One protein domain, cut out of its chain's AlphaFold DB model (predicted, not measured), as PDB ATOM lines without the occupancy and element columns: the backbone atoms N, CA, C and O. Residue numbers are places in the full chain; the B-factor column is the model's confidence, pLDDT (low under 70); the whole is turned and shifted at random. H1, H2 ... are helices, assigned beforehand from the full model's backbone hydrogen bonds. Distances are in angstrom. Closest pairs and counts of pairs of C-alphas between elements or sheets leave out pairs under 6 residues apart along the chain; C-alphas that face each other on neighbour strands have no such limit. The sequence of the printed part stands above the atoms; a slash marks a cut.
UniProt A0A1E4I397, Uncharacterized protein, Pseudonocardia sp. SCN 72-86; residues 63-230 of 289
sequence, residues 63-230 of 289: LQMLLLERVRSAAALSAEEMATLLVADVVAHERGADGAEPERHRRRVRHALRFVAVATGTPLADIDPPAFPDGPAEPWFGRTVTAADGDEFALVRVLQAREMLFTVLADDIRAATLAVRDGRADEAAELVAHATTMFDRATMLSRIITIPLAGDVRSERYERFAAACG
ATOM      1  N   LEU A  63      37.261  46.301  -3.159       56.56
ATOM      2  CA  LEU A  63      36.343  45.150  -3.169       56.56
ATOM      3  C   LEU A  63      35.170  45.258  -2.168       56.56
ATOM      4  O   LEU A  63      34.741  44.249  -1.624       56.56
ATOM      5  N   GLN A  64      34.740  46.478  -1.825       79.38
ATOM      6  CA  GLN A  64      33.873  46.790  -0.683       79.38
ATOM      7  C   GLN A  64      34.113  45.941   0.586       79.38
ATOM      8  O   GLN A  64      33.173  45.495   1.246       79.38
ATOM      9  N   MET A  65      35.381  45.699   0.940       86.06
ATOM     10  CA  MET A  65      35.745  44.739   1.987       86.06
ATOM     11  C   MET A  65      35.186  45.097   3.364       86.06
ATOM     12  O   MET A  65      34.899  44.188   4.131       86.06
ATOM     13  N   LEU A  66      35.036  46.387   3.685       88.62
ATOM     14  CA  LEU A  66      34.459  46.817   4.965       88.62
ATOM     15  C   LEU A  66      32.999  46.375   5.079       88.62
ATOM     16  O   LEU A  66      32.653  45.642   6.003       88.62
ATOM     17  N   LEU A  67      32.185  46.713   4.072       92.31
ATOM     18  CA  LEU A  67      30.796  46.271   4.006       92.31
ATOM     19  C   LEU A  67      30.707  44.741   4.012       92.31
ATOM     20  O   LEU A  67      29.889  44.179   4.733       92.31
ATOM     21  N   LEU A  68      31.574  44.054   3.264       94.25
ATOM     22  CA  LEU A  68      31.601  42.594   3.221       94.25
ATOM     23  C   LEU A  68      31.928  41.964   4.584       94.25
ATOM     24  O   LEU A  68      31.287  40.994   4.978       94.25
ATOM     25  N   GLU A  69      32.897  42.504   5.326       93.88
ATOM     26  CA  GLU A  69      33.220  42.043   6.682       93.88
ATOM     27  C   GLU A  69      32.073  42.296   7.664       93.88
ATOM     28  O   GLU A  69      31.806  41.461   8.537       93.88
ATOM     29  N   ARG A  70      31.354  43.412   7.507       94.94
ATOM     30  CA  ARG A  70      30.156  43.687   8.300       94.94
ATOM     31  C   ARG A  70      29.029  42.711   7.984       94.94
ATOM     32  O   ARG A  70      28.452  42.152   8.912       94.94
ATOM     33  N   VAL A  71      28.760  42.468   6.702       96.94
ATOM     34  CA  VAL A  71      27.792  41.469   6.223       96.94
ATOM     35  C   VAL A  71      28.136  40.087   6.770       96.94
ATOM     36  O   VAL A  71      27.276  39.433   7.354       96.94
ATOM     37  N   ARG A  72      29.407  39.680   6.679       97.12
ATOM     38  CA  ARG A  72      29.903  38.422   7.246       97.12
ATOM     39  C   ARG A  72      29.620  38.318   8.741       97.12
ATOM     40  O   ARG A  72      29.070  37.321   9.196       97.12
ATOM     41  N   SER A  73      29.998  39.349   9.492       96.44
ATOM     42  CA  SER A  73      29.870  39.360  10.951       96.44
ATOM     43  C   SER A  73      28.405  39.334  11.392       96.44
ATOM     44  O   SER A  73      28.055  38.603  12.312       96.44
ATOM     45  N   ALA A  74      27.538  40.093  10.718       96.19
ATOM     46  CA  ALA A  74      26.112  40.143  11.021       96.19
ATOM     47  C   ALA A  74      25.374  38.839  10.675       96.19
ATOM     48  O   ALA A  74      24.420  38.488  11.361       96.19
ATOM     49  N   ALA A  75      25.835  38.116   9.653       96.44
ATOM     50  CA  ALA A  75      25.332  36.790   9.298       96.44
ATOM     51  C   ALA A  75      25.965  35.651  10.124       96.44
ATOM     52  O   ALA A  75      25.675  34.487   9.869       96.44
ATOM     53  N   ALA A  76      26.834  35.968  11.096       96.88
ATOM     54  CA  ALA A  76      27.574  35.000  11.911       96.88
ATOM     55  C   ALA A  76      28.378  33.971  11.089       96.88
ATOM     56  O   ALA A  76      28.568  32.836  11.519       96.88
ATOM     57  N   LEU A  77      28.877  34.382   9.920       96.62
ATOM     58  CA  LEU A  77      29.650  33.530   9.023       96.62
ATOM     59  C   LEU A  77      31.144  33.585   9.364       96.62
ATOM     60  O   LEU A  77      31.732  34.656   9.581       96.62
ATOM     61  N   SER A  78      31.804  32.437   9.322       97.12
ATOM     62  CA  SER A  78      33.259  32.369   9.227       97.12
ATOM     63  C   SER A  78      33.745  32.981   7.905       97.12
ATOM     64  O   SER A  78      32.997  33.149   6.935       97.12
ATOM     65  N   ALA A  79      35.028  33.346   7.845       96.81
ATOM     66  CA  ALA A  79      35.631  33.801   6.593       96.81
ATOM     67  C   ALA A  79      35.602  32.692   5.525       96.81
ATOM     68  O   ALA A  79      35.384  32.972   4.348       96.81
ATOM     69  N   GLU A  80      35.732  31.430   5.930       97.12
ATOM     70  CA  GLU A  80      35.652  30.285   5.028       97.12
ATOM     71  C   GLU A  80      34.253  30.100   4.416       97.12
ATOM     72  O   GLU A  80      34.117  29.919   3.198       97.12
ATOM     73  N   GLU A  81      33.200  30.195   5.231       97.88
ATOM     74  CA  GLU A  81      31.812  30.145   4.757       97.88
ATOM     75  C   GLU A  81      31.517  31.320   3.823       97.88
ATOM     76  O   GLU A  81      30.965  31.123   2.740       97.88
ATOM     77  N   MET A  82      31.978  32.528   4.168       98.12
ATOM     78  CA  MET A  82      31.841  33.696   3.296       98.12
ATOM     79  C   MET A  82      32.567  33.507   1.958       98.12
ATOM     80  O   MET A  82      32.001  33.811   0.911       98.12
ATOM     81  N   ALA A  83      33.791  32.966   1.948       97.81
ATOM     82  CA  ALA A  83      34.507  32.657   0.706       97.81
ATOM     83  C   ALA A  83      33.717  31.681  -0.181       97.81
ATOM     84  O   ALA A  83      33.685  31.824  -1.403       97.81
ATOM     85  N   THR A  84      33.063  30.700   0.440       98.12
ATOM     86  CA  THR A  84      32.227  29.705  -0.243       98.12
ATOM     87  C   THR A  84      30.970  30.339  -0.833       98.12
ATOM     88  O   THR A  84      30.687  30.117  -2.010       98.12
ATOM     89  N   LEU A  85      30.280  31.194  -0.073       98.25
ATOM     90  CA  LEU A  85      29.107  31.943  -0.532       98.25
ATOM     91  C   LEU A  85      29.437  32.904  -1.676       98.25
ATOM     92  O   LEU A  85      28.705  32.965  -2.656       98.25
ATOM     93  N   LEU A  86      30.572  33.604  -1.610       97.69
ATOM     94  CA  LEU A  86      31.022  34.497  -2.682       97.69
ATOM     95  C   LEU A  86      31.247  33.752  -4.004       97.69
ATOM     96  O   LEU A  86      30.922  34.272  -5.068       97.69
ATOM     97  N   VAL A  87      31.786  32.532  -3.952       97.56
ATOM     98  CA  VAL A  87      31.973  31.697  -5.150       97.56
ATOM     99  C   VAL A  87      30.660  31.046  -5.601       97.56
ATOM    100  O   VAL A  87      30.440  30.900  -6.805       97.56
ATOM    101  N   ALA A  88      29.764  30.697  -4.677       97.19
ATOM    102  CA  ALA A  88      28.413  30.242  -5.000       97.19
ATOM    103  C   ALA A  88      27.597  31.339  -5.710       97.19
ATOM    104  O   ALA A  88      26.898  31.049  -6.679       97.19
ATOM    105  N   ASP A  89      27.773  32.601  -5.315       96.06
ATOM    106  CA  ASP A  89      27.142  33.761  -5.950       96.06
ATOM    107  C   ASP A  89      27.598  33.944  -7.407       96.06
ATOM    108  O   ASP A  89      26.799  34.278  -8.278       96.06
ATOM    109  N   VAL A  90      28.856  33.604  -7.729       94.38
ATOM    110  CA  VAL A  90      29.309  33.517  -9.132       94.38
ATOM    111  C   VAL A  90      28.506  32.464  -9.895       94.38
ATOM    112  O   VAL A  90      28.082  32.718 -11.015       94.38
ATOM    113  N   VAL A  91      28.247  31.290  -9.311       94.19
ATOM    114  CA  VAL A  91      27.432  30.255  -9.974       94.19
ATOM    115  C   VAL A  91      25.999  30.738 -10.206       94.19
ATOM    116  O   VAL A  91      25.459  30.506 -11.289       94.19
ATOM    117  N   ALA A  92      25.390  31.396  -9.218       92.88
ATOM    118  CA  ALA A  92      24.041  31.945  -9.334       92.88
ATOM    119  C   ALA A  92      23.963  33.017 -10.432       92.88
ATOM    120  O   ALA A  92      23.098  32.941 -11.305       92.88
ATOM    121  N   HIS A  93      24.918  33.951 -10.445       90.62
ATOM    122  CA  HIS A  93      25.005  35.012 -11.445       90.62
ATOM    123  C   HIS A  93      25.167  34.460 -12.869       90.62
ATOM    124  O   HIS A  93      24.422  34.830 -13.773       90.62
ATOM    125  N   GLU A  94      26.085  33.513 -13.067       89.12
ATOM    126  CA  GLU A  94      26.357  32.914 -14.381       89.12
ATOM    127  C   GLU A  94      25.182  32.087 -14.918       89.12
ATOM    128  O   GLU A  94      25.013  31.970 -16.129       89.12
ATOM    129  N   ARG A  95      24.365  31.499 -14.033       87.56
ATOM    130  CA  ARG A  95      23.147  30.768 -14.421       87.56
ATOM    131  C   ARG A  95      22.002  31.697 -14.827       87.56
ATOM    132  O   ARG A  95      21.134  31.257 -15.572       87.56
ATOM    133  N   GLY A  96      21.992  32.936 -14.333       81.38
ATOM    134  CA  GLY A  96      20.996  33.956 -14.675       81.38
ATOM    135  C   GLY A  96      21.355  34.822 -15.888       81.38
ATOM    136  O   GLY A  96      20.517  35.598 -16.338       81.38
ATOM    137  N   ALA A  97      22.581  34.720 -16.414       75.62
ATOM    138  CA  ALA A  97      23.041  35.517 -17.546       75.62
ATOM    139  C   ALA A  97      22.597  34.909 -18.893       75.62
ATOM    140  O   ALA A  97      23.196  33.953 -19.392       75.62
ATOM    141  N   ASP A  98      21.568  35.490 -19.512       60.06
ATOM    142  CA  ASP A  98      21.158  35.152 -20.879       60.06
ATOM    143  C   ASP A  98      22.142  35.744 -21.911       60.06
ATOM    144  O   ASP A  98      22.388  36.948 -21.942       60.06
ATOM    145  N   GLY A  99      22.681  34.906 -22.807       57.44
ATOM    146  CA  GLY A  99      23.340  35.365 -24.044       57.44
ATOM    147  C   GLY A  99      24.874  35.370 -24.083       57.44
ATOM    148  O   GLY A  99      25.447  35.858 -25.056       57.44
ATOM    149  N   ALA A 100      25.559  34.815 -23.087       57.81
ATOM    150  CA  ALA A 100      27.018  34.843 -23.045       57.81
ATOM    151  C   ALA A 100      27.696  33.632 -23.726       57.81
ATOM    152  O   ALA A 100      27.059  32.600 -23.947       57.81
ATOM    153  N   GLU A 101      28.996  33.737 -24.064       67.81
ATOM    154  CA  GLU A 101      29.768  32.638 -24.675       67.81
ATOM    155  C   GLU A 101      29.639  31.350 -23.834       67.81
ATOM    156  O   GLU A 101      30.223  31.273 -22.739       67.81
ATOM    157  N   PRO A 102      28.918  30.319 -24.325       72.31
ATOM    158  CA  PRO A 102      28.461  29.222 -23.474       72.31
ATOM    159  C   PRO A 102      29.611  28.430 -22.855       72.31
ATOM    160  O   PRO A 102      29.529  27.977 -21.717       72.31
ATOM    161  N   GLU A 103      30.712  28.274 -23.590       77.06
ATOM    162  CA  GLU A 103      31.864  27.484 -23.151       77.06
ATOM    163  C   GLU A 103      32.649  28.153 -22.020       77.06
ATOM    164  O   GLU A 103      33.049  27.490 -21.058       77.06
ATOM    165  N   ARG A 104      32.821  29.478 -22.079       77.00
ATOM    166  CA  ARG A 104      33.511  30.228 -21.025       77.00
ATOM    167  C   ARG A 104      32.720  30.197 -19.714       77.00
ATOM    168  O   ARG A 104      33.313  29.949 -18.663       77.00
ATOM    169  N   HIS A 105      31.400  30.359 -19.795       82.06
ATOM    170  CA  HIS A 105      30.483  30.309 -18.649       82.06
ATOM    171  C   HIS A 105      30.461  28.907 -18.031       82.06
ATOM    172  O   HIS A 105      30.705  28.734 -16.837       82.06
ATOM    173  N   ARG A 106      30.315  27.862 -18.860       85.06
ATOM    174  CA  ARG A 106      30.377  26.457 -18.412       85.06
ATOM    175  C   ARG A 106      31.681  26.135 -17.692       85.06
ATOM    176  O   ARG A 106      31.663  25.448 -16.668       85.06
ATOM    177  N   ARG A 107      32.818  26.616 -18.207       88.00
ATOM    178  CA  ARG A 107      34.124  26.420 -17.568       88.00
ATOM    179  C   ARG A 107      34.189  27.119 -16.208       88.00
ATOM    180  O   ARG A 107      34.608  26.481 -15.242       88.00
ATOM    181  N   ARG A 108      33.758  28.380 -16.121       90.00
ATOM    182  CA  ARG A 108      33.730  29.150 -14.868       90.00
ATOM    183  C   ARG A 108      32.854  28.479 -13.818       90.00
ATOM    184  O   ARG A 108      33.348  28.167 -12.738       90.00
ATOM    185  N   VAL A 109      31.608  28.163 -14.171       92.31
ATOM    186  CA  VAL A 109      30.651  27.470 -13.298       92.31
ATOM    187  C   VAL A 109      31.223  26.142 -12.810       92.31
ATOM    188  O   VAL A 109      31.186  25.857 -11.618       92.31
ATOM    189  N   ARG A 110      31.836  25.342 -13.691       92.69
ATOM    190  CA  ARG A 110      32.475  24.077 -13.293       92.69
ATOM    191  C   ARG A 110      33.587  24.286 -12.262       92.69
ATOM    192  O   ARG A 110      33.698  23.497 -11.327       92.69
ATOM    193  N   HIS A 111      34.437  25.296 -12.437       93.88
ATOM    194  CA  HIS A 111      35.521  25.576 -11.491       93.88
ATOM    195  C   HIS A 111      35.009  26.153 -10.167       93.88
ATOM    196  O   HIS A 111      35.504  25.746  -9.118       93.88
ATOM    197  N   ALA A 112      33.990  27.011 -10.205       95.69
ATOM    198  CA  ALA A 112      33.324  27.529  -9.016       95.69
ATOM    199  C   ALA A 112      32.636  26.407  -8.219       95.69
ATOM    200  O   ALA A 112      32.858  26.278  -7.020       95.69
ATOM    201  N   LEU A 113      31.912  25.503  -8.886       95.56
ATOM    202  CA  LEU A 113      31.309  24.335  -8.238       95.56
ATOM    203  C   LEU A 113      32.359  23.400  -7.627       95.56
ATOM    204  O   LEU A 113      32.161  22.907  -6.526       95.56
ATOM    205  N   ARG A 114      33.508  23.189  -8.285       95.75
ATOM    206  CA  ARG A 114      34.624  22.431  -7.687       95.75
ATOM    207  C   ARG A 114      35.159  23.095  -6.422       95.75
ATOM    208  O   ARG A 114      35.520  22.387  -5.493       95.75
ATOM    209  N   PHE A 115      35.239  24.422  -6.391       96.25
ATOM    210  CA  PHE A 115      35.653  25.153  -5.194       96.25
ATOM    211  C   PHE A 115      34.657  24.956  -4.044       96.25
ATOM    212  O   PHE A 115      35.077  24.677  -2.924       96.25
ATOM    213  N   VAL A 116      33.353  25.035  -4.332       96.75
ATOM    214  CA  VAL A 116      32.291  24.765  -3.348       96.75
ATOM    215  C   VAL A 116      32.342  23.307  -2.869       96.75
ATOM    216  O   VAL A 116      32.256  23.070  -1.672       96.75
ATOM    217  N   ALA A 117      32.600  22.351  -3.771       95.38
ATOM    218  CA  ALA A 117      32.711  20.916  -3.470       95.38
ATOM    219  C   ALA A 117      33.692  20.614  -2.345       95.38
ATOM    220  O   ALA A 117      33.413  19.825  -1.447       95.38
ATOM    221  N   VAL A 118      34.865  21.242  -2.432       94.19
ATOM    222  CA  VAL A 118      35.943  21.059  -1.465       94.19
ATOM    223  C   VAL A 118      35.525  21.606  -0.104       94.19
ATOM    224  O   VAL A 118      35.798  20.968   0.904       94.19
ATOM    225  N   ALA A 119      34.829  22.745  -0.077       93.12
ATOM    226  CA  ALA A 119      34.367  23.374   1.158       93.12
ATOM    227  C   ALA A 119      33.283  22.552   1.872       93.12
ATOM    228  O   ALA A 119      33.291  22.434   3.089       93.12
ATOM    229  N   THR A 120      32.344  21.981   1.115       92.31
ATOM    230  CA  THR A 120      31.198  21.250   1.677       92.31
ATOM    231  C   THR A 120      31.442  19.748   1.814       92.31
ATOM    232  O   THR A 120      30.564  19.024   2.282       92.31
ATOM    233  N   GLY A 121      32.585  19.238   1.342       93.25
ATOM    234  CA  GLY A 121      32.857  17.799   1.262       93.25
ATOM    235  C   GLY A 121      31.871  17.034   0.367       93.25
ATOM    236  O   GLY A 121      31.713  15.824   0.513       93.25
ATOM    237  N   THR A 122      31.170  17.730  -0.535       94.38
ATOM    238  CA  THR A 122      30.097  17.161  -1.363       94.38
ATOM    239  C   THR A 122      30.623  16.785  -2.753       94.38
ATOM    240  O   THR A 122      31.344  17.581  -3.366       94.38
ATOM    241  N   PRO A 123      30.271  15.609  -3.305       94.00
ATOM    242  CA  PRO A 123      30.614  15.263  -4.682       94.00
ATOM    243  C   PRO A 123      30.070  16.292  -5.675       94.00
ATOM    244  O   PRO A 123      28.930  16.721  -5.567       94.00
ATOM    245  N   LEU A 124      30.858  16.641  -6.698       91.25
ATOM    246  CA  LEU A 124      30.521  17.706  -7.658       91.25
ATOM    247  C   LEU A 124      29.141  17.550  -8.327       91.25
ATOM    248  O   LEU A 124      28.519  18.554  -8.663       91.25
ATOM    249  N   ALA A 125      28.694  16.312  -8.560       91.19
ATOM    250  CA  ALA A 125      27.407  16.017  -9.192       91.19
ATOM    251  C   ALA A 125      26.201  16.346  -8.296       91.19
ATOM    252  O   ALA A 125      25.119  16.596  -8.819       91.19
ATOM    253  N   ASP A 126      26.417  16.388  -6.981       94.12
ATOM    254  CA  ASP A 126      25.377  16.524  -5.959       94.12
ATOM    255  C   ASP A 126      25.385  17.918  -5.313       94.12
ATOM    256  O   ASP A 126      24.695  18.158  -4.325       94.12
ATOM    257  N   ILE A 127      26.192  18.848  -5.839       94.81
ATOM    258  CA  ILE A 127      26.315  20.188  -5.263       94.81
ATOM    259  C   ILE A 127      25.103  21.029  -5.595       94.81
ATOM    260  O   ILE A 127      24.900  21.428  -6.747       94.81
ATOM    261  N   ASP A 128      24.412  21.412  -4.532       93.44
ATOM    262  CA  ASP A 128      23.569  22.591  -4.502       93.44
ATOM    263  C   ASP A 128      24.371  23.764  -3.903       93.44
ATOM    264  O   ASP A 128      24.798  23.681  -2.746       93.44
ATOM    265  N   PRO A 129      24.696  24.816  -4.684       92.81
ATOM    266  CA  PRO A 129      25.452  25.949  -4.169       92.81
ATOM    267  C   PRO A 129      24.711  26.619  -3.005       92.81
ATOM    268  O   PRO A 129      23.520  26.898  -3.137       92.81
ATOM    269  N   PRO A 130      25.395  26.927  -1.891       94.69
ATOM    270  CA  PRO A 130      24.745  27.562  -0.757       94.69
ATOM    271  C   PRO A 130      24.226  28.954  -1.134       94.69
ATOM    272  O   PRO A 130      24.924  29.733  -1.787       94.69
ATOM    273  N   ALA A 131      23.011  29.264  -0.684       93.62
ATOM    274  CA  ALA A 131      22.448  30.605  -0.740       93.62
ATOM    275  C   ALA A 131      22.901  31.432   0.469       93.62
ATOM    276  O   ALA A 131      23.234  30.888   1.526       93.62
ATOM    277  N   PHE A 132      22.905  32.756   0.315       95.62
ATOM    278  CA  PHE A 132      23.144  33.653   1.442       95.62
ATOM    279  C   PHE A 132      22.009  33.501   2.472       95.62
ATOM    280  O   PHE A 132      20.854  33.409   2.058       95.62
ATOM    281  N   PRO A 133      22.299  33.445   3.785       94.38
ATOM    282  CA  PRO A 133      21.264  33.256   4.796       94.38
ATOM    283  C   PRO A 133      20.316  34.457   4.876       94.38
ATOM    284  O   PRO A 133      20.763  35.606   4.859       94.38
ATOM    285  N   ASP A 134      19.023  34.176   5.049       92.88
ATOM    286  CA  ASP A 134      18.001  35.194   5.296       92.88
ATOM    287  C   ASP A 134      18.358  36.038   6.529       92.88
ATOM    288  O   ASP A 134      18.818  35.527   7.557       92.88
ATOM    289  N   GLY A 135      18.102  37.345   6.461       92.06
ATOM    290  CA  GLY A 135      18.269  38.226   7.613       92.06
ATOM    291  C   GLY A 135      18.634  39.664   7.257       92.06
ATOM    292  O   GLY A 135      18.677  40.042   6.089       92.06
ATOM    293  N   PRO A 136      18.952  40.501   8.260       90.38
ATOM    294  CA  PRO A 136      19.209  41.925   8.038       90.38
ATOM    295  C   PRO A 136      20.442  42.198   7.164       90.38
ATOM    296  O   PRO A 136      20.556  43.284   6.603       90.38
ATOM    297  N   ALA A 137      21.363  41.237   7.039       94.12
ATOM    298  CA  ALA A 137      22.563  41.352   6.213       94.12
ATOM    299  C   ALA A 137      22.333  40.966   4.739       94.12
ATOM    300  O   ALA A 137      23.110  41.384   3.881       94.12
ATOM    301  N   GLU A 138      21.281  40.198   4.440       94.62
ATOM    302  CA  GLU A 138      21.008  39.656   3.103       94.62
ATOM    303  C   GLU A 138      20.891  40.757   2.035       94.62
ATOM    304  O   GLU A 138      21.620  40.684   1.039       94.62
ATOM    305  N   PRO A 139      20.128  41.855   2.237       92.44
ATOM    306  CA  PRO A 139      20.049  42.908   1.227       92.44
ATOM    307  C   PRO A 139      21.412  43.563   0.959       92.44
ATOM    308  O   PRO A 139      21.675  44.076  -0.130       92.44
ATOM    309  N   TRP A 140      22.299  43.586   1.951       95.00
ATOM    310  CA  TRP A 140      23.608  44.226   1.845       95.00
ATOM    311  C   TRP A 140      24.641  43.350   1.142       95.00
ATOM    312  O   TRP A 140      25.571  43.892   0.546       95.00
ATOM    313  N   PHE A 141      24.469  42.025   1.134       95.00
ATOM    314  CA  PHE A 141      25.393  41.111   0.461       95.00
ATOM    315  C   PHE A 141      25.517  41.411  -1.039       95.00
ATOM    316  O   PHE A 141      26.633  41.533  -1.552       95.00
ATOM    317  N   GLY A 142      24.397  41.625  -1.733       91.44
ATOM    318  CA  GLY A 142      24.406  42.021  -3.147       91.44
ATOM    319  C   GLY A 142      25.092  43.369  -3.383       91.44
ATOM    320  O   GLY A 142      25.738  43.567  -4.407       91.44
ATOM    321  N   ARG A 143      25.042  44.274  -2.396       91.81
ATOM    322  CA  ARG A 143      25.614  45.619  -2.517       91.81
ATOM    323  C   ARG A 143      27.133  45.649  -2.438       91.81
ATOM    324  O   ARG A 143      27.713  46.598  -2.954       91.81
ATOM    325  N   THR A 144      27.760  44.601  -1.888       91.69
ATOM    326  CA  THR A 144      29.227  44.454  -1.773       91.69
ATOM    327  C   THR A 144      29.962  44.362  -3.118       91.69
ATOM    328  O   THR A 144      31.192  44.343  -3.151       91.69
ATOM    329  N   VAL A 145      29.244  44.305  -4.239       88.31
ATOM    330  CA  VAL A 145      29.803  44.302  -5.591       88.31
ATOM    331  C   VAL A 145      29.049  45.306  -6.455       88.31
ATOM    332  O   VAL A 145      27.830  45.282  -6.534       88.31
ATOM    333  N   THR A 146      29.774  46.216  -7.102       81.88
ATOM    334  CA  THR A 146      29.199  47.221  -8.019       81.88
ATOM    335  C   THR A 146      29.406  46.878  -9.489       81.88
ATOM    336  O   THR A 146      28.889  47.568 -10.360       81.88
ATOM    337  N   ALA A 147      30.157  45.818  -9.775       77.81
ATOM    338  CA  ALA A 147      30.355  45.338 -11.129       77.81
ATOM    339  C   ALA A 147      29.020  44.873 -11.724       77.81
ATOM    340  O   ALA A 147      28.275  44.119 -11.090       77.81
ATOM    341  N   ALA A 148      28.706  45.349 -12.928       69.12
ATOM    342  CA  ALA A 148      27.493  44.961 -13.644       69.12
ATOM    343  C   ALA A 148      27.747  43.955 -14.774       69.12
ATOM    344  O   ALA A 148      26.827  43.220 -15.121       69.12
ATOM    345  N   ASP A 149      28.973  43.903 -15.300       75.62
ATOM    346  CA  ASP A 149      29.414  42.890 -16.259       75.62
ATOM    347  C   ASP A 149      29.741  41.573 -15.540       75.62
ATOM    348  O   ASP A 149      30.353  41.582 -14.471       75.62
ATOM    349  N   GLY A 150      29.372  40.434 -16.129       75.00
ATOM    350  CA  GLY A 150      29.577  39.114 -15.531       75.00
ATOM    351  C   GLY A 150      31.053  38.769 -15.323       75.00
ATOM    352  O   GLY A 150      31.414  38.127 -14.337       75.00
ATOM    353  N   ASP A 151      31.944  39.228 -16.208       80.88
ATOM    354  CA  ASP A 151      33.393  39.050 -16.051       80.88
ATOM    355  C   ASP A 151      33.957  39.841 -14.869       80.88
ATOM    356  O   ASP A 151      34.716  39.301 -14.058       80.88
ATOM    357  N   GLU A 152      33.576  41.113 -14.765       81.94
ATOM    358  CA  GLU A 152      33.994  41.992 -13.677       81.94
ATOM    359  C   GLU A 152      33.379  41.543 -12.342       81.94
ATOM    360  O   GLU A 152      34.066  41.504 -11.321       81.94
ATOM    361  N   PHE A 153      32.119  41.104 -12.352       86.81
ATOM    362  CA  PHE A 153      31.433  40.537 -11.195       86.81
ATOM    363  C   PHE A 153      32.169  39.309 -10.660       86.81
ATOM    364  O   PHE A 153      32.530  39.264  -9.479       86.81
ATOM    365  N   ALA A 154      32.459  38.334 -11.528       88.69
ATOM    366  CA  ALA A 154      33.191  37.138 -11.133       88.69
ATOM    367  C   ALA A 154      34.598  37.474 -10.627       88.69
ATOM    368  O   ALA A 154      35.051  36.875  -9.651       88.69
ATOM    369  N   LEU A 155      35.278  38.446 -11.244       87.12
ATOM    370  CA  LEU A 155      36.571  38.933 -10.770       87.12
ATOM    371  C   LEU A 155      36.476  39.499  -9.350       87.12
ATOM    372  O   LEU A 155      37.248  39.082  -8.487       87.12
ATOM    373  N   VAL A 156      35.532  40.405  -9.086       87.12
ATOM    374  CA  VAL A 156      35.357  41.015  -7.761       87.12
ATOM    375  C   VAL A 156      35.028  39.953  -6.714       87.12
ATOM    376  O   VAL A 156      35.692  39.910  -5.678       87.12
ATOM    377  N   ARG A 157      34.082  39.046  -6.993       92.94
ATOM    378  CA  ARG A 157      33.724  37.945  -6.082       92.94
ATOM    379  C   ARG A 157      34.899  37.022  -5.787       92.94
ATOM    380  O   ARG A 157      35.134  36.672  -4.631       92.94
ATOM    381  N   VAL A 158      35.682  36.667  -6.803       91.88
ATOM    382  CA  VAL A 158      36.883  35.841  -6.638       91.88
ATOM    383  C   VAL A 158      37.943  36.549  -5.798       91.88
ATOM    384  O   VAL A 158      38.547  35.925  -4.927       91.88
ATOM    385  N   LEU A 159      38.163  37.845  -6.017       89.44
ATOM    386  CA  LEU A 159      39.105  38.619  -5.212       89.44
ATOM    387  C   LEU A 159      38.625  38.748  -3.758       89.44
ATOM    388  O   LEU A 159      39.420  38.547  -2.847       89.44
ATOM    389  N   GLN A 160      37.334  38.984  -3.520       92.00
ATOM    390  CA  GLN A 160      36.751  38.975  -2.172       92.00
ATOM    391  C   GLN A 160      36.920  37.612  -1.483       92.00
ATOM    392  O   GLN A 160      37.350  37.552  -0.330       92.00
ATOM    393  N   ALA A 161      36.638  36.510  -2.188       95.12
ATOM    394  CA  ALA A 161      36.802  35.156  -1.660       95.12
ATOM    395  C   ALA A 161      38.269  34.860  -1.326       95.12
ATOM    396  O   ALA A 161      38.572  34.298  -0.275       95.12
ATOM    397  N   ARG A 162      39.195  35.304  -2.183       92.19
ATOM    398  CA  ARG A 162      40.637  35.220  -1.939       92.19
ATOM    399  C   ARG A 162      41.020  35.948  -0.652       92.19
ATOM    400  O   ARG A 162      41.717  35.376   0.180       92.19
ATOM    401  N   GLU A 163      40.555  37.181  -0.472       89.50
ATOM    402  CA  GLU A 163      40.801  37.954   0.748       89.50
ATOM    403  C   GLU A 163      40.231  37.256   1.995       89.50
ATOM    404  O   GLU A 163      40.849  37.303   3.056       89.50
ATOM    405  N   MET A 164      39.085  36.580   1.900       94.38
ATOM    406  CA  MET A 164      38.546  35.791   3.015       94.38
ATOM    407  C   MET A 164      39.428  34.588   3.365       94.38
ATOM    408  O   MET A 164      39.750  34.392   4.534       94.38
ATOM    409  N   LEU A 165      39.890  33.831   2.366       94.06
ATOM    410  CA  LEU A 165      40.798  32.703   2.595       94.06
ATOM    411  C   LEU A 165      42.142  33.151   3.185       94.06
ATOM    412  O   LEU A 165      42.679  32.473   4.054       94.06
ATOM    413  N   PHE A 166      42.673  34.310   2.775       87.94
ATOM    414  CA  PHE A 166      43.900  34.850   3.375       87.94
ATOM    415  C   PHE A 166      43.728  35.294   4.829       87.94
ATOM    416  O   PHE A 166      44.704  35.246   5.576       87.94
ATOM    417  N   THR A 167      42.519  35.681   5.256       89.44
ATOM    418  CA  THR A 167      42.229  35.874   6.686       89.44
ATOM    419  C   THR A 167      42.415  34.560   7.443       89.44
ATOM    420  O   THR A 167      43.195  34.526   8.390       89.44
ATOM    421  N   VAL A 168      41.772  33.479   6.980       94.00
ATOM    422  CA  VAL A 168      41.857  32.150   7.617       94.00
ATOM    423  C   VAL A 168      43.306  31.666   7.668       94.00
ATOM    424  O   VAL A 168      43.816  31.355   8.736       94.00
ATOM    425  N   LEU A 169      44.014  31.722   6.535       89.56
ATOM    426  CA  LEU A 169      45.428  31.351   6.445       89.56
ATOM    427  C   LEU A 169      46.311  32.111   7.445       89.56
ATOM    428  O   LEU A 169      47.177  31.522   8.089       89.56
ATOM    429  N   ALA A 170      46.132  33.430   7.565       84.00
ATOM    430  CA  ALA A 170      46.928  34.235   8.486       84.00
ATOM    431  C   ALA A 170      46.640  33.893   9.955       84.00
ATOM    432  O   ALA A 170      47.554  33.938  10.783       84.00
ATOM    433  N   ASP A 171      45.386  33.579  10.279       88.44
ATOM    434  CA  ASP A 171      44.967  33.221  11.630       88.44
ATOM    435  C   ASP A 171      45.450  31.815  12.011       88.44
ATOM    436  O   ASP A 171      46.045  31.667  13.080       88.44
ATOM    437  N   ASP A 172      45.335  30.835  11.112       90.88
ATOM    438  CA  ASP A 172      45.820  29.465  11.319       90.88
ATOM    439  C   ASP A 172      47.329  29.420  11.558       90.88
ATOM    440  O   ASP A 172      47.790  28.817  12.525       90.88
ATOM    441  N   ILE A 173      48.127  30.098  10.725       90.81
ATOM    442  CA  ILE A 173      49.591  30.109  10.879       90.81
ATOM    443  C   ILE A 173      50.006  30.803  12.181       90.81
ATOM    444  O   ILE A 173      50.935  30.359  12.869       90.81
ATOM    445  N   ARG A 174      49.307  31.878  12.564       86.19
ATOM    446  CA  ARG A 174      49.553  32.555  13.842       86.19
ATOM    447  C   ARG A 174      49.204  31.645  15.017       86.19
ATOM    448  O   ARG A 174      50.003  31.543  15.948       86.19
ATOM    449  N   ALA A 175      48.052  30.981  14.970       84.81
ATOM    450  CA  ALA A 175      47.612  30.044  15.995       84.81
ATOM    451  C   ALA A 175      48.561  28.840  16.101       84.81
ATOM    452  O   ALA A 175      48.990  28.508  17.204       84.81
ATOM    453  N   ALA A 176      48.995  28.271  14.973       86.06
ATOM    454  CA  ALA A 176      49.952  27.168  14.932       86.06
ATOM    455  C   ALA A 176      51.287  27.571  15.568       86.06
ATOM    456  O   ALA A 176      51.853  26.833  16.371       86.06
ATOM    457  N   THR A 177      51.765  28.786  15.278       85.88
ATOM    458  CA  THR A 177      52.986  29.331  15.889       85.88
ATOM    459  C   THR A 177      52.862  29.439  17.410       85.88
ATOM    460  O   THR A 177      53.814  29.127  18.130       85.88
ATOM    461  N   LEU A 178      51.708  29.881  17.917       86.19
ATOM    462  CA  LEU A 178      51.445  29.940  19.356       86.19
ATOM    463  C   LEU A 178      51.363  28.533  19.967       86.19
ATOM    464  O   LEU A 178      52.012  28.281  20.977       86.19
ATOM    465  N   ALA A 179      50.671  27.597  19.317       84.81
ATOM    466  CA  ALA A 179      50.576  26.208  19.761       84.81
ATOM    467  C   ALA A 179      51.955  25.535  19.869       84.81
ATOM    468  O   ALA A 179      52.254  24.920  20.892       84.81
ATOM    469  N   VAL A 180      52.849  25.738  18.891       89.19
ATOM    470  CA  VAL A 180      54.244  25.263  18.971       89.19
ATOM    471  C   VAL A 180      54.975  25.865  20.172       89.19
ATOM    472  O   VAL A 180      55.652  25.138  20.899       89.19
ATOM    473  N   ARG A 181      54.842  27.180  20.403       88.19
ATOM    474  CA  ARG A 181      55.487  27.863  21.542       88.19
ATOM    475  C   ARG A 181      55.005  27.333  22.891       88.19
ATOM    476  O   ARG A 181      55.803  27.263  23.820       88.19
ATOM    477  N   ASP A 182      53.746  26.922  22.962       93.75
ATOM    478  CA  ASP A 182      53.125  26.366  24.164       93.75
ATOM    479  C   ASP A 182      53.348  24.847  24.318       93.75
ATOM    480  O   ASP A 182      52.819  24.238  25.247       93.75
ATOM    481  N   GLY A 183      54.103  24.207  23.417       90.56
ATOM    482  CA  GLY A 183      54.362  22.762  23.447       90.56
ATOM    483  C   GLY A 183      53.190  21.889  22.975       90.56
ATOM    484  O   GLY A 183      53.204  20.680  23.195       90.56
ATOM    485  N   ARG A 184      52.187  22.474  22.310       96.06
ATOM    486  CA  ARG A 184      50.998  21.799  21.762       96.06
ATOM    487  C   ARG A 184      51.218  21.415  20.294       96.06
ATOM    488  O   ARG A 184      50.639  22.004  19.385       96.06
ATOM    489  N   ALA A 185      52.103  20.447  20.058       93.38
ATOM    490  CA  ALA A 185      52.527  20.069  18.705       93.38
ATOM    491  C   ALA A 185      51.394  19.493  17.835       93.38
ATOM    492  O   ALA A 185      51.333  19.809  16.649       93.38
ATOM    493  N   ASP A 186      50.494  18.699  18.420       96.38
ATOM    494  CA  ASP A 186      49.389  18.073  17.679       96.38
ATOM    495  C   ASP A 186      48.413  19.127  17.132       96.38
ATOM    496  O   ASP A 186      48.103  19.131  15.944       96.38
ATOM    497  N   GLU A 187      48.030  20.105  17.957       95.31
ATOM    498  CA  GLU A 187      47.176  21.223  17.535       95.31
ATOM    499  C   GLU A 187      47.845  22.084  16.455       95.31
ATOM    500  O   GLU A 187      47.207  22.496  15.488       95.31
ATOM    501  N   ALA A 188      49.154  22.332  16.574       90.88
ATOM    502  CA  ALA A 188      49.889  23.041  15.533       90.88
ATOM    503  C   ALA A 188      49.866  22.287  14.193       90.88
ATOM    504  O   ALA A 188      49.752  22.918  13.141       90.88
ATOM    505  N   ALA A 189      49.966  20.954  14.216       94.69
ATOM    506  CA  ALA A 189      49.901  20.132  13.011       94.69
ATOM    507  C   ALA A 189      48.511  20.187  12.356       94.69
ATOM    508  O   ALA A 189      48.425  20.327  11.134       94.69
ATOM    509  N   GLU A 190      47.439  20.146  13.150       97.44
ATOM    510  CA  GLU A 190      46.063  20.305  12.663       97.44
ATOM    511  C   GLU A 190      45.847  21.674  12.003       97.44
ATOM    512  O   GLU A 190      45.340  21.748  10.882       97.44
ATOM    513  N   LEU A 191      46.317  22.755  12.635       93.44
ATOM    514  CA  LEU A 191      46.222  24.116  12.095       93.44
ATOM    515  C   LEU A 191      47.008  24.283  10.784       93.44
ATOM    516  O   LEU A 191      46.530  24.913   9.844       93.44
ATOM    517  N   VAL A 192      48.198  23.683  10.672       93.31
ATOM    518  CA  VAL A 192      48.981  23.703   9.422       93.31
ATOM    519  C   VAL A 192      48.304  22.888   8.314       93.31
ATOM    520  O   VAL A 192      48.312  23.300   7.148       93.31
ATOM    521  N   ALA A 193      47.705  21.744   8.650       95.56
ATOM    522  CA  ALA A 193      46.946  20.941   7.693       95.56
ATOM    523  C   ALA A 193      45.707  21.699   7.181       95.56
ATOM    524  O   ALA A 193      45.433  21.704   5.974       95.56
ATOM    525  N   HIS A 194      45.011  22.408   8.072       96.06
ATOM    526  CA  HIS A 194      43.903  23.284   7.703       96.06
ATOM    527  C   HIS A 194      44.365  24.431   6.789       96.06
ATOM    528  O   HIS A 194      43.821  24.606   5.695       96.06
ATOM    529  N   ALA A 195      45.454  25.120   7.146       91.31
ATOM    530  CA  ALA A 195      46.037  26.174   6.318       91.31
ATOM    531  C   ALA A 195      46.445  25.669   4.922       91.31
ATOM    532  O   ALA A 195      46.226  26.347   3.922       91.31
ATOM    533  N   THR A 196      46.985  24.453   4.814       92.69
ATOM    534  CA  THR A 196      47.326  23.851   3.511       92.69
ATOM    535  C   THR A 196      46.075  23.649   2.656       92.69
ATOM    536  O   THR A 196      46.058  24.026   1.484       92.69
ATOM    537  N   THR A 197      44.989  23.166   3.261       93.75
ATOM    538  CA  THR A 197      43.690  23.026   2.587       93.75
ATOM    539  C   THR A 197      43.161  24.383   2.103       93.75
ATOM    540  O   THR A 197      42.716  24.509   0.960       93.75
ATOM    541  N   MET A 198      43.255  25.433   2.926       93.56
ATOM    542  CA  MET A 198      42.838  26.789   2.539       93.56
ATOM    543  C   MET A 198      43.700  27.380   1.424       93.56
ATOM    544  O   MET A 198      43.185  28.068   0.536       93.56
ATOM    545  N   PHE A 199      45.000  27.096   1.428       89.81
ATOM    546  CA  PHE A 199      45.906  27.535   0.377       89.81
ATOM    547  C   PHE A 199      45.556  26.871  -0.956       89.81
ATOM    548  O   PHE A 199      45.400  27.568  -1.962       89.81
ATOM    549  N   ASP A 200      45.321  25.557  -0.960       88.44
ATOM    550  CA  ASP A 200      44.868  24.825  -2.145       88.44
ATOM    551  C   ASP A 200      43.564  25.413  -2.693       88.44
ATOM    552  O   ASP A 200      43.469  25.708  -3.891       88.44
ATOM    553  N   ARG A 201      42.592  25.704  -1.820       93.31
ATOM    554  CA  ARG A 201      41.356  26.404  -2.203       93.31
ATOM    555  C   ARG A 201      41.634  27.776  -2.818       93.31
ATOM    556  O   ARG A 201      41.051  28.106  -3.853       93.31
ATOM    557  N   ALA A 202      42.547  28.563  -2.251       89.50
ATOM    558  CA  ALA A 202      42.920  29.863  -2.804       89.50
ATOM    559  C   ALA A 202      43.543  29.734  -4.205       89.50
ATOM    560  O   ALA A 202      43.262  30.558  -5.078       89.50
ATOM    561  N   THR A 203      44.320  28.677  -4.477       87.62
ATOM    562  CA  THR A 203      44.851  28.436  -5.830       87.62
ATOM    563  C   THR A 203      43.755  28.102  -6.844       87.62
ATOM    564  O   THR A 203      43.842  28.513  -8.005       87.62
ATOM    565  N   MET A 204      42.681  27.416  -6.428       90.44
ATOM    566  CA  MET A 204      41.565  27.053  -7.310       90.44
ATOM    567  C   MET A 204      40.831  28.272  -7.873       90.44
ATOM    568  O   MET A 204      40.334  28.206  -8.998       90.44
ATOM    569  N   LEU A 205      40.814  29.387  -7.138       90.00
ATOM    570  CA  LEU A 205      40.190  30.644  -7.557       90.00
ATOM    571  C   LEU A 205      40.748  31.170  -8.891       90.00
ATOM    572  O   LEU A 205      39.998  31.692  -9.714       90.00
ATOM    573  N   SER A 206      42.038  30.945  -9.163       85.06
ATOM    574  CA  SER A 206      42.677  31.321 -10.436       85.06
ATOM    575  C   SER A 206      42.075  30.621 -11.661       85.06
ATOM    576  O   SER A 206      42.220  31.098 -12.778       85.06
ATOM    577  N   ARG A 207      41.386  29.486 -11.472       86.56
ATOM    578  CA  ARG A 207      40.735  28.738 -12.559       86.56
ATOM    579  C   ARG A 207      39.325  29.246 -12.860       86.56
ATOM    580  O   ARG A 207      38.768  28.872 -13.890       86.56
ATOM    581  N   ILE A 208      38.747  30.056 -11.969       85.44
ATOM    582  CA  ILE A 208      37.413  30.650 -12.129       85.44
ATOM    583  C   ILE A 208      37.496  31.862 -13.067       85.44
ATOM    584  O   ILE A 208      36.647  32.027 -13.939       85.44
ATOM    585  N   ILE A 209      38.552  32.667 -12.953       79.50
ATOM    586  CA  ILE A 209      38.763  33.866 -13.773       79.50
ATOM    587  C   ILE A 209      39.825  33.626 -14.852       79.50
ATOM    588  O   ILE A 209      40.840  32.985 -14.613       79.50
ATOM    589  N   THR A 210      39.605  34.151 -16.060       61.62
ATOM    590  CA  THR A 210      40.573  34.047 -17.176       61.62
ATOM    591  C   THR A 210      41.647  35.139 -17.123       61.62
ATOM    592  O   THR A 210      42.578  35.137 -17.924       61.62
ATOM    593  N   ILE A 211      41.517  36.101 -16.210       51.78
ATOM    594  CA  ILE A 211      42.418  37.247 -16.139       51.78
ATOM    595  C   ILE A 211      43.690  36.792 -15.414       51.78
ATOM    596  O   ILE A 211      43.591  36.361 -14.259       51.78
ATOM    597  N   PRO A 212      44.880  36.866 -16.046       44.72
ATOM    598  CA  PRO A 212      46.113  36.736 -15.291       44.72
ATOM    599  C   PRO A 212      46.062  37.805 -14.208       44.72
ATOM    600  O   PRO A 212      45.842  38.971 -14.524       44.72
ATOM    601  N   LEU A 213      46.206  37.399 -12.945       48.75
ATOM    602  CA  LEU A 213      46.300  38.286 -11.785       48.75
ATOM    603  C   LEU A 213      47.589  39.119 -11.915       48.75
ATOM    604  O   LEU A 213      48.572  38.902 -11.213       48.75
ATOM    605  N   ALA A 214      47.622  40.008 -12.904       35.28
ATOM    606  CA  ALA A 214      48.753  40.817 -13.278       35.28
ATOM    607  C   ALA A 214      48.801  41.984 -12.302       35.28
ATOM    608  O   ALA A 214      48.049  42.942 -12.425       35.28
ATOM    609  N   GLY A 215      49.668  41.818 -11.304       41.34
ATOM    610  CA  GLY A 215      50.408  42.875 -10.626       41.34
ATOM    611  C   GLY A 215      49.715  44.222 -10.495       41.34
ATOM    612  O   GLY A 215      50.165  45.170 -11.119       41.34
ATOM    613  N   ASP A 216      48.694  44.310  -9.648       43.69
ATOM    614  CA  ASP A 216      48.580  45.401  -8.675       43.69
ATOM    615  C   ASP A 216      47.506  45.050  -7.638       43.69
ATOM    616  O   ASP A 216      46.339  45.410  -7.760       43.69
ATOM    617  N   VAL A 217      47.869  44.275  -6.615       44.28
ATOM    618  CA  VAL A 217      47.019  44.148  -5.428       44.28
ATOM    619  C   VAL A 217      47.936  44.142  -4.221       44.28
ATOM    620  O   VAL A 217      48.468  43.106  -3.826       44.28
ATOM    621  N   ARG A 218      48.131  45.317  -3.620       55.00
ATOM    622  CA  ARG A 218      48.625  45.446  -2.243       55.00
ATOM    623  C   ARG A 218      47.578  44.850  -1.292       55.00
ATOM    624  O   ARG A 218      46.869  45.579  -0.603       55.00
ATOM    625  N   SER A 219      47.412  43.530  -1.331       58.84
ATOM    626  CA  SER A 219      46.490  42.793  -0.472       58.84
ATOM    627  C   SER A 219      47.056  42.806   0.937       58.84
ATOM    628  O   SER A 219      48.041  42.137   1.245       58.84
ATOM    629  N   GLU A 220      46.433  43.596   1.806       63.12
ATOM    630  CA  GLU A 220      46.830  43.684   3.209       63.12
ATOM    631  C   GLU A 220      46.748  42.313   3.899       63.12
ATOM    632  O   GLU A 220      47.574  41.998   4.752       63.12
ATOM    633  N   ARG A 221      45.794  41.458   3.509       69.81
ATOM    634  CA  ARG A 221      45.626  40.125   4.104       69.81
ATOM    635  C   ARG A 221      46.677  39.142   3.618       69.81
ATOM    636  O   ARG A 221      47.205  38.391   4.435       69.81
ATOM    637  N   TYR A 222      47.045  39.196   2.338       70.25
ATOM    638  CA  TYR A 222      48.206  38.463   1.838       70.25
ATOM    639  C   TYR A 222      49.481  38.878   2.576       70.25
ATOM    640  O   TYR A 222      50.238  38.020   3.015       70.25
ATOM    641  N   GLU A 223      49.702  40.179   2.770       69.06
ATOM    642  CA  GLU A 223      50.869  40.694   3.496       69.06
ATOM    643  C   GLU A 223      50.897  40.223   4.959       69.06
ATOM    644  O   GLU A 223      51.952  39.833   5.462       69.06
ATOM    645  N   ARG A 224      49.739  40.169   5.632       67.25
ATOM    646  CA  ARG A 224      49.623  39.589   6.982       67.25
ATOM    647  C   ARG A 224      49.924  38.091   7.003       67.25
ATOM    648  O   ARG A 224      50.638  37.651   7.900       67.25
ATOM    649  N   PHE A 225      49.408  37.319   6.046       65.25
ATOM    650  CA  PHE A 225      49.727  35.894   5.910       65.25
ATOM    651  C   PHE A 225      51.227  35.685   5.672       65.25
ATOM    652  O   PHE A 225      51.874  34.926   6.386       65.25
ATOM    653  N   ALA A 226      51.799  36.426   4.725       73.06
ATOM    654  CA  ALA A 226      53.212  36.373   4.390       73.06
ATOM    655  C   ALA A 226      54.094  36.701   5.612       73.06
ATOM    656  O   ALA A 226      55.069  36.004   5.872       73.06
ATOM    657  N   ALA A 227      53.719  37.710   6.406       67.25
ATOM    658  CA  ALA A 227      54.394  38.030   7.662       67.25
ATOM    659  C   ALA A 227      54.225  36.940   8.742       67.25
ATOM    660  O   ALA A 227      55.142  36.718   9.533       67.25
ATOM    661  N   ALA A 228      53.074  36.258   8.787       59.78
ATOM    662  CA  ALA A 228      52.815  35.178   9.740       59.78
ATOM    663  C   ALA A 228      53.682  33.937   9.470       59.78
ATOM    664  O   ALA A 228      54.123  33.293  10.418       59.78
ATOM    665  N   CYS A 229      54.000  33.644   8.206       69.00
ATOM    666  CA  CYS A 229      54.878  32.534   7.811       69.00
ATOM    667  C   CYS A 229      56.352  32.703   8.236       69.00
ATOM    668  O   CYS A 229      57.172  31.822   7.978       69.00
ATOM    669  N   GLY A 230      56.701  33.812   8.895       60.62
ATOM    670  CA  GLY A 230      58.047  34.108   9.373       60.62
ATOM    671  C   GLY A 230      58.760  35.147   8.509       60.62
ATOM    672  O   GLY A 230      58.130  35.809   7.681       60.62
TER     673      GLY A 230
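This is residues 63 to 230 of the 289 residues of an uncharacterized protein of Pseudonocardia sp. SCN 72-86 (UniProt A0A1E4I397). Two helical hairpins, H2 with H3 and H5 with H6, lie lengthwise together as a four-helix bundle, staggered so that their tips, at Gly 99 and Gly 183, make the two ends of the long axis. H1 and short H4, side by side, lie across the bundle, with H1 close to H2 and H4 on the side of H1, and H7 packs on residues 163 to 174 of H5. The printed part has 168 residues, with seven named helices, H1 to H7 in that order, and no named strand: all helix. It is compact, with a radius of gyration of the C-alphas of 16.5 A, and elongated, spanning 58 by 34 by 32 A.

H1, residues 65 to 74, touches H4, residues 138 to 143, opposite ways at a shallow tilt of 7 degrees; the closest C-alphas, of Val 71 and Phe 141, are 6.3 A apart. H1 is close to but not clearly touching H2, residues 79 to 96, about perpendicular at 74 degrees, with C-alphas of Arg 72 and Met 82 closest at 6.5 A. H2 and H3, residues 102 to 120, form a hairpin at a shallow tilt of 27 degrees; their closest C-alphas, of Val 91 and Val 109, are 5.4 A apart. The hub is H5, residues 150 to 181, which touches H2 opposite ways at 16 degrees, closest at the C-alphas of Ala 83 and Ala 161, 4.1 A. H5 and H6, residues 185 to 207, form a hairpin at 14 degrees, with C-alphas of Ala 176 and Ala 188 closest at 4.2 A. H6 touches H3 with residues 201 to 207 alone, closest at the C-alphas of His 111 and Arg 207, 6.2 A. H7, residues 220 to 228, touches H5 the same way at 25 degrees; the closest C-alphas, of Ala 170 and Phe 225, are 4.1 A apart. In H1, H2, H3, H5 and H7 every O i to N i+4 pair is within hydrogen-bond range; in H6 16 of 19 are, in H4 0 of 2, with 2 of 3 O i to N i+3 pairs.

H1 begins at C-alpha 65, (35.745, 44.739, 1.987). H2 measures 25.8 A, H3 26.5 A, H5 46.6 A and H6 34.5 A. H7 ends at C-alpha 228, (52.815, 35.178, 9.740).

The C-alphas of Gly 99 and Gly 183, the two farthest apart, are 58.1 A from each other. The printed part has no cut. The links H3 to H4, 17 residues, and H6 to H7, 12 residues, are long. Mean pLDDT of the printed part is 85.9; 25 residues are under 70, among them 98 to 101 and 210 to 221.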